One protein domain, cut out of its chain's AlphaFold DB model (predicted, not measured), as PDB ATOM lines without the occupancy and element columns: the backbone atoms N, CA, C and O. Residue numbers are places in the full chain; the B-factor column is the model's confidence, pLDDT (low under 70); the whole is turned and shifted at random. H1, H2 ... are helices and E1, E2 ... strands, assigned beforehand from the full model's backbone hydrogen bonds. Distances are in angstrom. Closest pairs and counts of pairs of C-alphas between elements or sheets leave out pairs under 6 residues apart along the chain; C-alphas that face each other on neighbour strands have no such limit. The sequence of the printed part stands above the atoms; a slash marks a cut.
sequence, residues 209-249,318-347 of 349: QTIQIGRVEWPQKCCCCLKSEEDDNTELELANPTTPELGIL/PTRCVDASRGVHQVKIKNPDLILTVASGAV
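This is residues 209 to 249 and 318 to 347 of the 349 residues of an uncharacterized protein of Planctomycetes bacterium Pan189 (UniProt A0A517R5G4). This model has little regular structure: a small antiparallel sheet, E1-E4-E3, forms one end, H1 lies off it, and loops with short E2 make the rest, reaching Asp 232. The 71 printed residues, 27 in named elements, run E1, E2, E3, E4, H1, class mixed. The whole is compact, radius of gyration of the C-alphas 12.1 A, spans 39 by 26 by 19 A.

Start at E1, residues 209 to 212, antiparallel to E4, residues 328 to 332; N 211 and O 329, 2.8 A, are within hydrogen-bond range. E3, residues 319 to 323, makes a hairpin with E4; N 320 and O 330 are 2.8 A apart. E2, residues 236 to 238, pairs with no named strand. H1, residues 336 to 345, every O i to N i+4 pair within range, is not on the sheet.

Find C-alpha 209 at (210.060, 206.685, 136.403), beginning E1. E4 spans 13.3 A; H1, 14.4 A, ends at C-alpha 345 (218.006, 198.540, 145.746).

Residues 250 to 317 are cut out; C-alphas 249 and 318 are 12.7 A apart. The E1 to E2 link is long. Residues 346 to 347 have pLDDT under 70.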
ATOM      1  N   GLN A 209     209.830 208.044 135.923       90.94
ATOM      2  CA  GLN A 209     210.060 206.685 136.403       90.94
ATOM      3  C   GLN A 209     208.755 206.092 136.908       90.94
ATOM      4  O   GLN A 209     208.044 206.746 137.669       90.94
ATOM      5  N   THR A 210     208.418 204.877 136.480       91.56
ATOM      6  CA  THR A 210     207.219 204.190 136.971       91.56
ATOM      7  C   THR A 210     207.590 203.345 138.178       91.56
ATOM      8  O   THR A 210     208.422 202.454 138.077       91.56
ATOM      9  N   ILE A 211     206.957 203.628 139.309       92.00
ATOM     10  CA  ILE A 211     207.220 203.009 140.603       92.00
ATOM     11  C   ILE A 211     205.906 202.448 141.135       92.00
ATOM     12  O   ILE A 211     204.858 203.090 141.029       92.00
ATOM     13  N   GLN A 212     205.963 201.249 141.706       92.75
ATOM     14  CA  GLN A 212     204.850 200.666 142.440       92.75
ATOM     15  C   GLN A 212     205.101 200.837 143.938       92.75
ATOM     16  O   GLN A 212     206.171 200.482 144.433       92.75
ATOM     17  N   ILE A 213     204.125 201.408 144.648       91.25
ATOM     18  CA  ILE A 213     204.200 201.589 146.101       91.25
ATOM     19  C   ILE A 213     204.432 200.224 146.759       91.25
ATOM     20  O   ILE A 213     203.834 199.220 146.370       91.25
ATOM     21  N   GLY A 214     205.330 200.204 147.739       88.31
ATOM     22  CA  GLY A 214     205.696 199.007 148.482       88.31
ATOM     23  C   GLY A 214     206.843 198.207 147.876       88.31
ATOM     24  O   GLY A 214     207.455 197.482 148.634       88.31
ATOM     25  N   ARG A 215     207.187 198.347 146.586       89.56
ATOM     26  CA  ARG A 215     208.319 197.609 145.969       89.56
ATOM     27  C   ARG A 215     209.639 198.366 145.911       89.56
ATOM     28  O   ARG A 215     210.647 197.823 145.484       89.56
ATOM     29  N   VAL A 216     209.616 199.653 146.230       89.94
ATOM     30  CA  VAL A 216     210.810 200.489 146.166       89.94
ATOM     31  C   VAL A 216     211.165 200.931 147.566       89.94
ATOM     32  O   VAL A 216     210.416 201.679 148.196       89.94
ATOM     33  N   GLU A 217     212.339 200.501 148.006       90.00
ATOM     34  CA  GLU A 217     212.994 201.063 149.171       90.00
ATOM     35  C   GLU A 217     213.681 202.366 148.776       90.00
ATOM     36  O   GLU A 217     214.560 202.419 147.911       90.00
ATOM     37  N   TRP A 218     213.241 203.458 149.394       90.50
ATOM     38  CA  TRP A 218     213.837 204.760 149.150       90.50
ATOM     39  C   TRP A 218     215.057 204.944 150.045       90.50
ATOM     40  O   TRP A 218     214.955 204.755 151.260       90.50
ATOM     41  N   PRO A 219     216.207 205.362 149.490       92.56
ATOM     42  CA  PRO A 219     217.360 205.673 150.317       92.56
ATOM     43  C   PRO A 219     217.041 206.866 151.229       92.56
ATOM     44  O   PRO A 219     216.353 207.805 150.818       92.56
ATOM     45  N   GLN A 220     217.608 206.865 152.439       93.50
ATOM     46  CA  GLN A 220     217.510 207.957 153.422       93.50
ATOM     47  C   GLN A 220     218.362 209.173 153.002       93.50
ATOM     48  O   GLN A 220     219.300 209.591 153.677       93.50
ATOM     49  N   LYS A 221     218.085 209.705 151.807       94.50
ATOM     50  CA  LYS A 221     218.805 210.808 151.164       94.50
ATOM     51  C   LYS A 221     217.822 211.791 150.539       94.50
ATOM     52  O   LYS A 221     216.762 211.419 150.038       94.50
ATOM     53  N   CYS A 222     218.195 213.068 150.502       95.19
ATOM     54  CA  CYS A 222     217.399 214.095 149.838       95.19
ATOM     55  C   CYS A 222     217.306 213.843 148.322       95.19
ATOM     56  O   CYS A 222     218.323 213.797 147.629       95.19
ATOM     57  N   CYS A 223     216.089 213.819 147.774       94.31
ATOM     58  CA  CYS A 223     215.846 213.545 146.356       94.31
ATOM     59  C   CYS A 223     216.450 214.560 145.365       94.31
ATOM     60  O   CYS A 223     216.482 214.310 144.160       94.31
ATOM     61  N   CYS A 224     216.901 215.721 145.850       93.94
ATOM     62  CA  CYS A 224     217.490 216.774 145.025       93.94
ATOM     63  C   CYS A 224     219.008 216.877 145.189       93.94
ATOM     64  O   CYS A 224     219.724 216.847 144.190       93.94
ATOM     65  N   CYS A 225     219.496 217.012 146.425       94.75
ATOM     66  CA  CYS A 225     220.918 217.243 146.705       94.75
ATOM     67  C   CYS A 225     221.683 216.009 147.198       94.75
ATOM     68  O   CYS A 225     222.875 216.134 147.447       94.75
ATOM     69  N   LEU A 226     221.022 214.855 147.367       94.69
ATOM     70  CA  LEU A 226     221.595 213.583 147.838       94.69
ATOM     71  C   LEU A 226     222.207 213.584 149.247       94.69
ATOM     72  O   LEU A 226     222.678 212.533 149.671       94.69
ATOM     73  N   LYS A 227     222.168 214.702 149.984       94.62
ATOM     74  CA  LYS A 227     222.587 214.742 151.393       94.62
ATOM     75  C   LYS A 227     221.819 213.693 152.202       94.62
ATOM     76  O   LYS A 227     220.589 213.621 152.075       94.62
ATOM     77  N   SER A 228     222.544 212.906 152.989       91.38
ATOM     78  CA  SER A 228     221.970 211.992 153.976       91.38
ATOM     79  C   SER A 228     221.633 212.733 155.276       91.38
ATOM     80  O   SER A 228     221.998 213.899 155.448       91.38
ATOM     81  N   GLU A 229     220.907 212.076 156.179       87.75
ATOM     82  CA  GLU A 229     220.642 212.611 157.521       87.75
ATOM     83  C   GLU A 229     221.943 212.793 158.331       87.75
ATOM     84  O   GLU A 229     222.100 213.792 159.039       87.75
ATOM     85  N   GLU A 230     222.911 211.888 158.134       86.19
ATOM     86  CA  GLU A 230     224.211 211.871 158.819       86.19
ATOM     87  C   GLU A 230     225.121 213.044 158.428       86.19
ATOM     88  O   GLU A 230     225.875 213.542 159.263       86.19
ATOM     89  N   ASP A 231     225.029 213.527 157.185       79.50
ATOM     90  CA  ASP A 231     226.001 214.481 156.631       79.50
ATOM     91  C   ASP A 231     225.911 215.902 157.220       79.50
ATOM     92  O   ASP A 231     226.790 216.713 156.946       79.50
ATOM     93  N   ASP A 232     224.861 216.255 157.980       73.62
ATOM     94  CA  ASP A 232     224.665 217.649 158.435       73.62
ATOM     95  C   ASP A 232     223.594 217.836 159.542       73.62
ATOM     96  O   ASP A 232     223.068 218.940 159.704       73.62
ATOM     97  N   ASN A 233     223.182 216.785 160.275       75.19
ATOM     98  CA  ASN A 233     221.932 216.800 161.071       75.19
ATOM     99  C   ASN A 233     220.737 217.292 160.227       75.19
ATOM    100  O   ASN A 233     219.898 218.089 160.667       75.19
ATOM    101  N   THR A 234     220.714 216.892 158.955       80.50
ATOM    102  CA  THR A 234     219.735 217.401 158.001       80.50
ATOM    103  C   THR A 234     218.412 216.688 158.219       80.50
ATOM    104  O   THR A 234     218.254 215.538 157.832       80.50
ATOM    105  N   GLU A 235     217.429 217.401 158.761       81.69
ATOM    106  CA  GLU A 235     216.074 216.869 158.893       81.69
ATOM    107  C   GLU A 235     215.454 216.658 157.501       81.69
ATOM    108  O   GLU A 235     215.300 217.597 156.698       81.69
ATOM    109  N   LEU A 236     215.147 215.396 157.206       84.62
ATOM    110  CA  LEU A 236     214.490 214.956 155.986       84.62
ATOM    111  C   LEU A 236     212.974 214.949 156.198       84.62
ATOM    112  O   LEU A 236     212.462 214.407 157.168       84.62
ATOM    113  N   GLU A 237     212.240 215.546 155.265       84.81
ATOM    114  CA  GLU A 237     210.779 215.598 155.296       84.81
ATOM    115  C   GLU A 237     210.209 215.018 153.987       84.81
ATOM    116  O   GLU A 237     210.806 215.178 152.918       84.81
ATOM    117  N   LEU A 238     209.008 214.428 154.027       85.12
ATOM    118  CA  LEU A 238     208.324 213.859 152.851       85.12
ATOM    119  C   LEU A 238     208.139 214.886 151.728       85.12
ATOM    120  O   LEU A 238     207.374 215.841 151.871       85.12
ATOM    121  N   ALA A 239     208.823 214.694 150.603       71.75
ATOM    122  CA  ALA A 239     208.879 215.612 149.468       71.75
ATOM    123  C   ALA A 239     207.503 215.903 148.851       71.75
ATOM    124  O   ALA A 239     207.311 216.972 148.269       71.75
ATOM    125  N   ASN A 240     206.552 214.974 148.981       77.50
ATOM    126  CA  ASN A 240     205.173 215.181 148.568       77.50
ATOM    127  C   ASN A 240     204.188 214.782 149.684       77.50
ATOM    128  O   ASN A 240     203.934 213.592 149.865       77.50
ATOM    129  N   PRO A 241     203.571 215.754 150.383       71.50
ATOM    130  CA  PRO A 241     202.612 215.461 151.448       71.50
ATOM    131  C   PRO A 241     201.306 214.849 150.926       71.50
ATOM    132  O   PRO A 241     200.570 214.258 151.701       71.50
ATOM    133  N   THR A 242     201.003 214.974 149.627       71.69
ATOM    134  CA  THR A 242     199.781 214.390 149.037       71.69
ATOM    135  C   THR A 242     199.900 212.895 148.754       71.69
ATOM    136  O   THR A 242     198.902 212.256 148.448       71.69
ATOM    137  N   THR A 243     201.113 212.347 148.817       78.88
ATOM    138  CA  THR A 243     201.395 210.924 148.593       78.88
ATOM    139  C   THR A 243     202.485 210.479 149.574       78.88
ATOM    140  O   THR A 243     203.608 210.199 149.136       78.88
ATOM    141  N   PRO A 244     202.206 210.485 150.892       79.00
ATOM    142  CA  PRO A 244     203.206 210.177 151.919       79.00
ATOM    143  C   PRO A 244     203.773 208.760 151.762       79.00
ATOM    144  O   PRO A 244     204.941 208.511 152.039       79.00
ATOM    145  N   GLU A 245     202.968 207.868 151.202       85.19
ATOM    146  CA  GLU A 245     203.242 206.454 150.949       85.19
ATOM    147  C   GLU A 245     204.389 206.219 149.956       85.19
ATOM    148  O   GLU A 245     204.986 205.147 149.940       85.19
ATOM    149  N   LEU A 246     204.725 207.218 149.128       86.62
ATOM    150  CA  LEU A 246     205.895 207.136 148.254       86.62
ATOM    151  C   LEU A 246     207.208 207.329 149.015       86.62
ATOM    152  O   LEU A 246     208.241 207.096 148.415       86.62
ATOM    153  N   GLY A 247     207.214 207.800 150.266       88.12
ATOM    154  CA  GLY A 247     208.429 207.858 151.090       88.12
ATOM    155  C   GLY A 247     209.578 208.722 150.546       88.12
ATOM    156  O   GLY A 247     210.679 208.675 151.081       88.12
ATOM    157  N   ILE A 248     209.366 209.517 149.491       91.88
ATOM    158  CA  ILE A 248     210.432 210.325 148.885       91.88
ATOM    159  C   ILE A 248     210.809 211.435 149.855       91.88
ATOM    160  O   ILE A 248     209.964 212.253 150.215       91.88
ATOM    161  N   LEU A 249     212.082 211.518 150.223       94.69
ATOM    162  CA  LEU A 249     212.567 212.492 151.192       94.69
ATOM    163  C   LEU A 249     213.182 213.724 150.522       94.69
ATOM    164  O   LEU A 249     213.791 213.665 149.452       94.69
ATOM    165  N   PRO A 318     207.592 215.743 141.071       92.06
ATOM    166  CA  PRO A 318     206.214 215.698 140.618       92.06
ATOM    167  C   PRO A 318     205.820 214.235 140.426       92.06
ATOM    168  O   PRO A 318     206.558 213.447 139.828       92.06
ATOM    169  N   THR A 319     204.654 213.891 140.960       92.94
ATOM    170  CA  THR A 319     204.095 212.546 140.899       92.94
ATOM    171  C   THR A 319     202.813 212.562 140.072       92.94
ATOM    172  O   THR A 319     202.029 213.518 140.089       92.94
ATOM    173  N   ARG A 320     202.596 211.493 139.311       93.69
ATOM    174  CA  ARG A 320     201.380 211.244 138.542       93.69
ATOM    175  C   ARG A 320     200.905 209.842 138.871       93.69
ATOM    176  O   ARG A 320     201.620 208.880 138.631       93.69
ATOM    177  N   CYS A 321     199.691 209.713 139.388       92.19
ATOM    178  CA  CYS A 321     199.082 208.401 139.541       92.19
ATOM    179  C   CYS A 321     198.759 207.842 138.144       92.19
ATOM    180  O   CYS A 321     198.012 208.466 137.387       92.19
ATOM    181  N   VAL A 322     199.374 206.715 137.778       93.06
ATOM    182  CA  VAL A 322     199.104 206.010 136.513       93.06
ATOM    183  C   VAL A 322     198.007 204.981 136.728       93.06
ATOM    184  O   VAL A 322     197.090 204.871 135.914       93.06
ATOM    185  N   ASP A 323     198.086 204.254 137.843       92.31
ATOM    186  CA  ASP A 323     197.077 203.284 138.239       92.31
ATOM    187  C   ASP A 323     196.911 203.253 139.764       92.31
ATOM    188  O   ASP A 323     197.633 202.552 140.473       92.31
ATOM    189  N   ALA A 324     195.922 204.001 140.264       89.44
ATOM    190  CA  ALA A 324     195.600 204.067 141.692       89.44
ATOM    191  C   ALA A 324     195.238 202.687 142.262       89.44
ATOM    192  O   ALA A 324     195.581 202.358 143.393       89.44
ATOM    193  N   SER A 325     194.599 201.833 141.454       87.75
ATOM    194  CA  SER A 325     194.216 200.480 141.875       87.75
ATOM    195  C   SER A 325     195.391 199.509 141.980       87.75
ATOM    196  O   SER A 325     195.216 198.394 142.446       87.75
ATOM    197  N   ARG A 326     196.596 199.912 141.581       92.12
ATOM    198  CA  ARG A 326     197.815 199.105 141.739       92.12
ATOM    199  C   ARG A 326     198.879 199.822 142.564       92.12
ATOM    200  O   ARG A 326     199.966 199.287 142.728       92.12
ATOM    201  N   GLY A 327     198.596 201.038 143.038       91.88
ATOM    202  CA  GLY A 327     199.609 201.902 143.644       91.88
ATOM    203  C   GLY A 327     200.744 202.223 142.668       91.88
ATOM    204  O   GLY A 327     201.893 202.320 143.079       91.88
ATOM    205  N   VAL A 328     200.456 202.333 141.364       93.19
ATOM    206  CA  VAL A 328     201.477 202.635 140.349       93.19
ATOM    207  C   VAL A 328     201.507 204.134 140.084       93.19
ATOM    208  O   VAL A 328     200.551 204.726 139.566       93.19
ATOM    209  N   HIS A 329     202.642 204.740 140.408       93.94
ATOM    210  CA  HIS A 329     202.909 206.158 140.257       93.94
ATOM    211  C   HIS A 329     204.065 206.371 139.292       93.94
ATOM    212  O   HIS A 329     205.073 205.679 139.323       93.94
ATOM    213  N   GLN A 330     203.933 207.376 138.444       93.69
ATOM    214  CA  GLN A 330     205.057 207.957 137.743       93.69
ATOM    215  C   GLN A 330     205.637 209.071 138.604       93.69
ATOM    216  O   GLN A 330     204.916 209.977 139.019       93.69
ATOM    217  N   VAL A 331     206.935 209.013 138.862       93.25
ATOM    218  CA  VAL A 331     207.682 210.006 139.628       93.25
ATOM    219  C   VAL A 331     208.774 210.562 138.730       93.25
ATOM    220  O   VAL A 331     209.534 209.809 138.125       93.25
ATOM    221  N   LYS A 332     208.873 211.888 138.625       93.56
ATOM    222  CA  LYS A 332     210.005 212.513 137.938       93.56
ATOM    223  C   LYS A 332     211.074 212.886 138.956       93.56
ATOM    224  O   LYS A 332     210.941 213.881 139.665       93.56
ATOM    225  N   ILE A 333     212.137 212.094 139.015       91.56
ATOM    226  CA  ILE A 333     213.295 212.369 139.863       91.56
ATOM    227  C   ILE A 333     214.279 213.213 139.052       91.56
ATOM    228  O   ILE A 333     214.650 212.850 137.939       91.56
ATOM    229  N   LYS A 334     214.678 214.370 139.588       91.06
ATOM    230  CA  LYS A 334     215.610 215.277 138.896       91.06
ATOM    231  C   LYS A 334     217.061 214.807 138.985       91.06
ATOM    232  O   LYS A 334     217.851 215.154 138.116       91.06
ATOM    233  N   ASN A 335     217.403 214.070 140.041       92.50
ATOM    234  CA  ASN A 335     218.757 213.601 140.286       92.50
ATOM    235  C   ASN A 335     218.946 212.164 139.747       92.50
ATOM    236  O   ASN A 335     218.296 211.250 140.260       92.50
ATOM    237  N   PRO A 336     219.804 211.946 138.732       90.69
ATOM    238  CA  PRO A 336     219.997 210.626 138.133       90.69
ATOM    239  C   PRO A 336     220.644 209.614 139.089       90.69
ATOM    240  O   PRO A 336     220.312 208.435 139.024       90.69
ATOM    241  N   ASP A 337     221.487 210.052 140.025       91.94
ATOM    242  CA  ASP A 337     222.183 209.143 140.947       91.94
ATOM    243  C   ASP A 337     221.214 208.507 141.954       91.94
ATOM    244  O   ASP A 337     221.367 207.351 142.353       91.94
ATOM    245  N   LEU A 338     220.158 209.241 142.325       91.12
ATOM    246  CA  LEU A 338     219.076 208.693 143.141       91.12
ATOM    247  C   LEU A 338     218.324 207.591 142.387       91.12
ATOM    248  O   LEU A 338     217.974 206.581 142.988       91.12
ATOM    249  N   ILE A 339     218.098 207.772 141.080       89.62
ATOM    250  CA  ILE A 339     217.440 206.766 140.234       89.62
ATOM    251  C   ILE A 339     218.288 205.497 140.191       89.62
ATOM    252  O   ILE A 339     217.747 204.412 140.375       89.62
ATOM    253  N   LEU A 340     219.605 205.630 140.010       88.38
ATOM    254  CA  LEU A 340     220.524 204.490 140.018       88.38
ATOM    255  C   LEU A 340     220.511 203.759 141.364       88.38
ATOM    256  O   LEU A 340     220.447 202.535 141.382       88.38
ATOM    257  N   THR A 341     220.493 204.502 142.475       89.56
ATOM    258  CA  THR A 341     220.433 203.923 143.829       89.56
ATOM    259  C   THR A 341     219.129 203.148 144.051       89.56
ATOM    260  O   THR A 341     219.148 202.020 144.539       89.56
ATOM    261  N   VAL A 342     217.997 203.731 143.648       88.44
ATOM    262  CA  VAL A 342     216.673 203.098 143.730       88.44
ATOM    263  C   VAL A 342     216.603 201.850 142.847       88.44
ATOM    264  O   VAL A 342     216.125 200.809 143.287       88.44
ATOM    265  N   ALA A 343     217.123 201.931 141.621       84.25
ATOM    266  CA  ALA A 343     217.155 200.806 140.696       84.25
ATOM    267  C   ALA A 343     218.043 199.662 141.207       84.25
ATOM    268  O   ALA A 343     217.693 198.505 141.009       84.25
ATOM    269  N   SER A 344     219.159 199.965 141.883       83.12
ATOM    270  CA  SER A 344     220.016 198.937 142.486       83.12
ATOM    271  C   SER A 344     219.410 198.297 143.735       83.12
ATOM    272  O   SER A 344     219.607 197.107 143.948       83.12
ATOM    273  N   GLY A 345     218.669 199.062 144.546       78.44
ATOM    274  CA  GLY A 345     218.006 198.540 145.746       78.44
ATOM    275  C   GLY A 345     216.862 197.585 145.409       78.44
ATOM    276  O   GLY A 345     216.740 196.541 146.033       78.44
ATOM    277  N   ALA A 346     216.109 197.884 144.347       65.06
ATOM    278  CA  ALA A 346     215.000 197.050 143.878       65.06
ATOM    279  C   ALA A 346     215.412 195.657 143.349       65.06
ATOM    280  O   ALA A 346     214.539 194.869 143.006       65.06
ATOM    281  N   VAL A 347     216.712 195.367 143.212       58.62
ATOM    282  CA  VAL A 347     217.226 194.049 142.790       58.62
ATOM    283  C   VAL A 347     217.689 193.209 143.989       58.62
ATOM    284  O   VAL A 347     217.906 192.012 143.842       58.62
TER     285      VAL A 347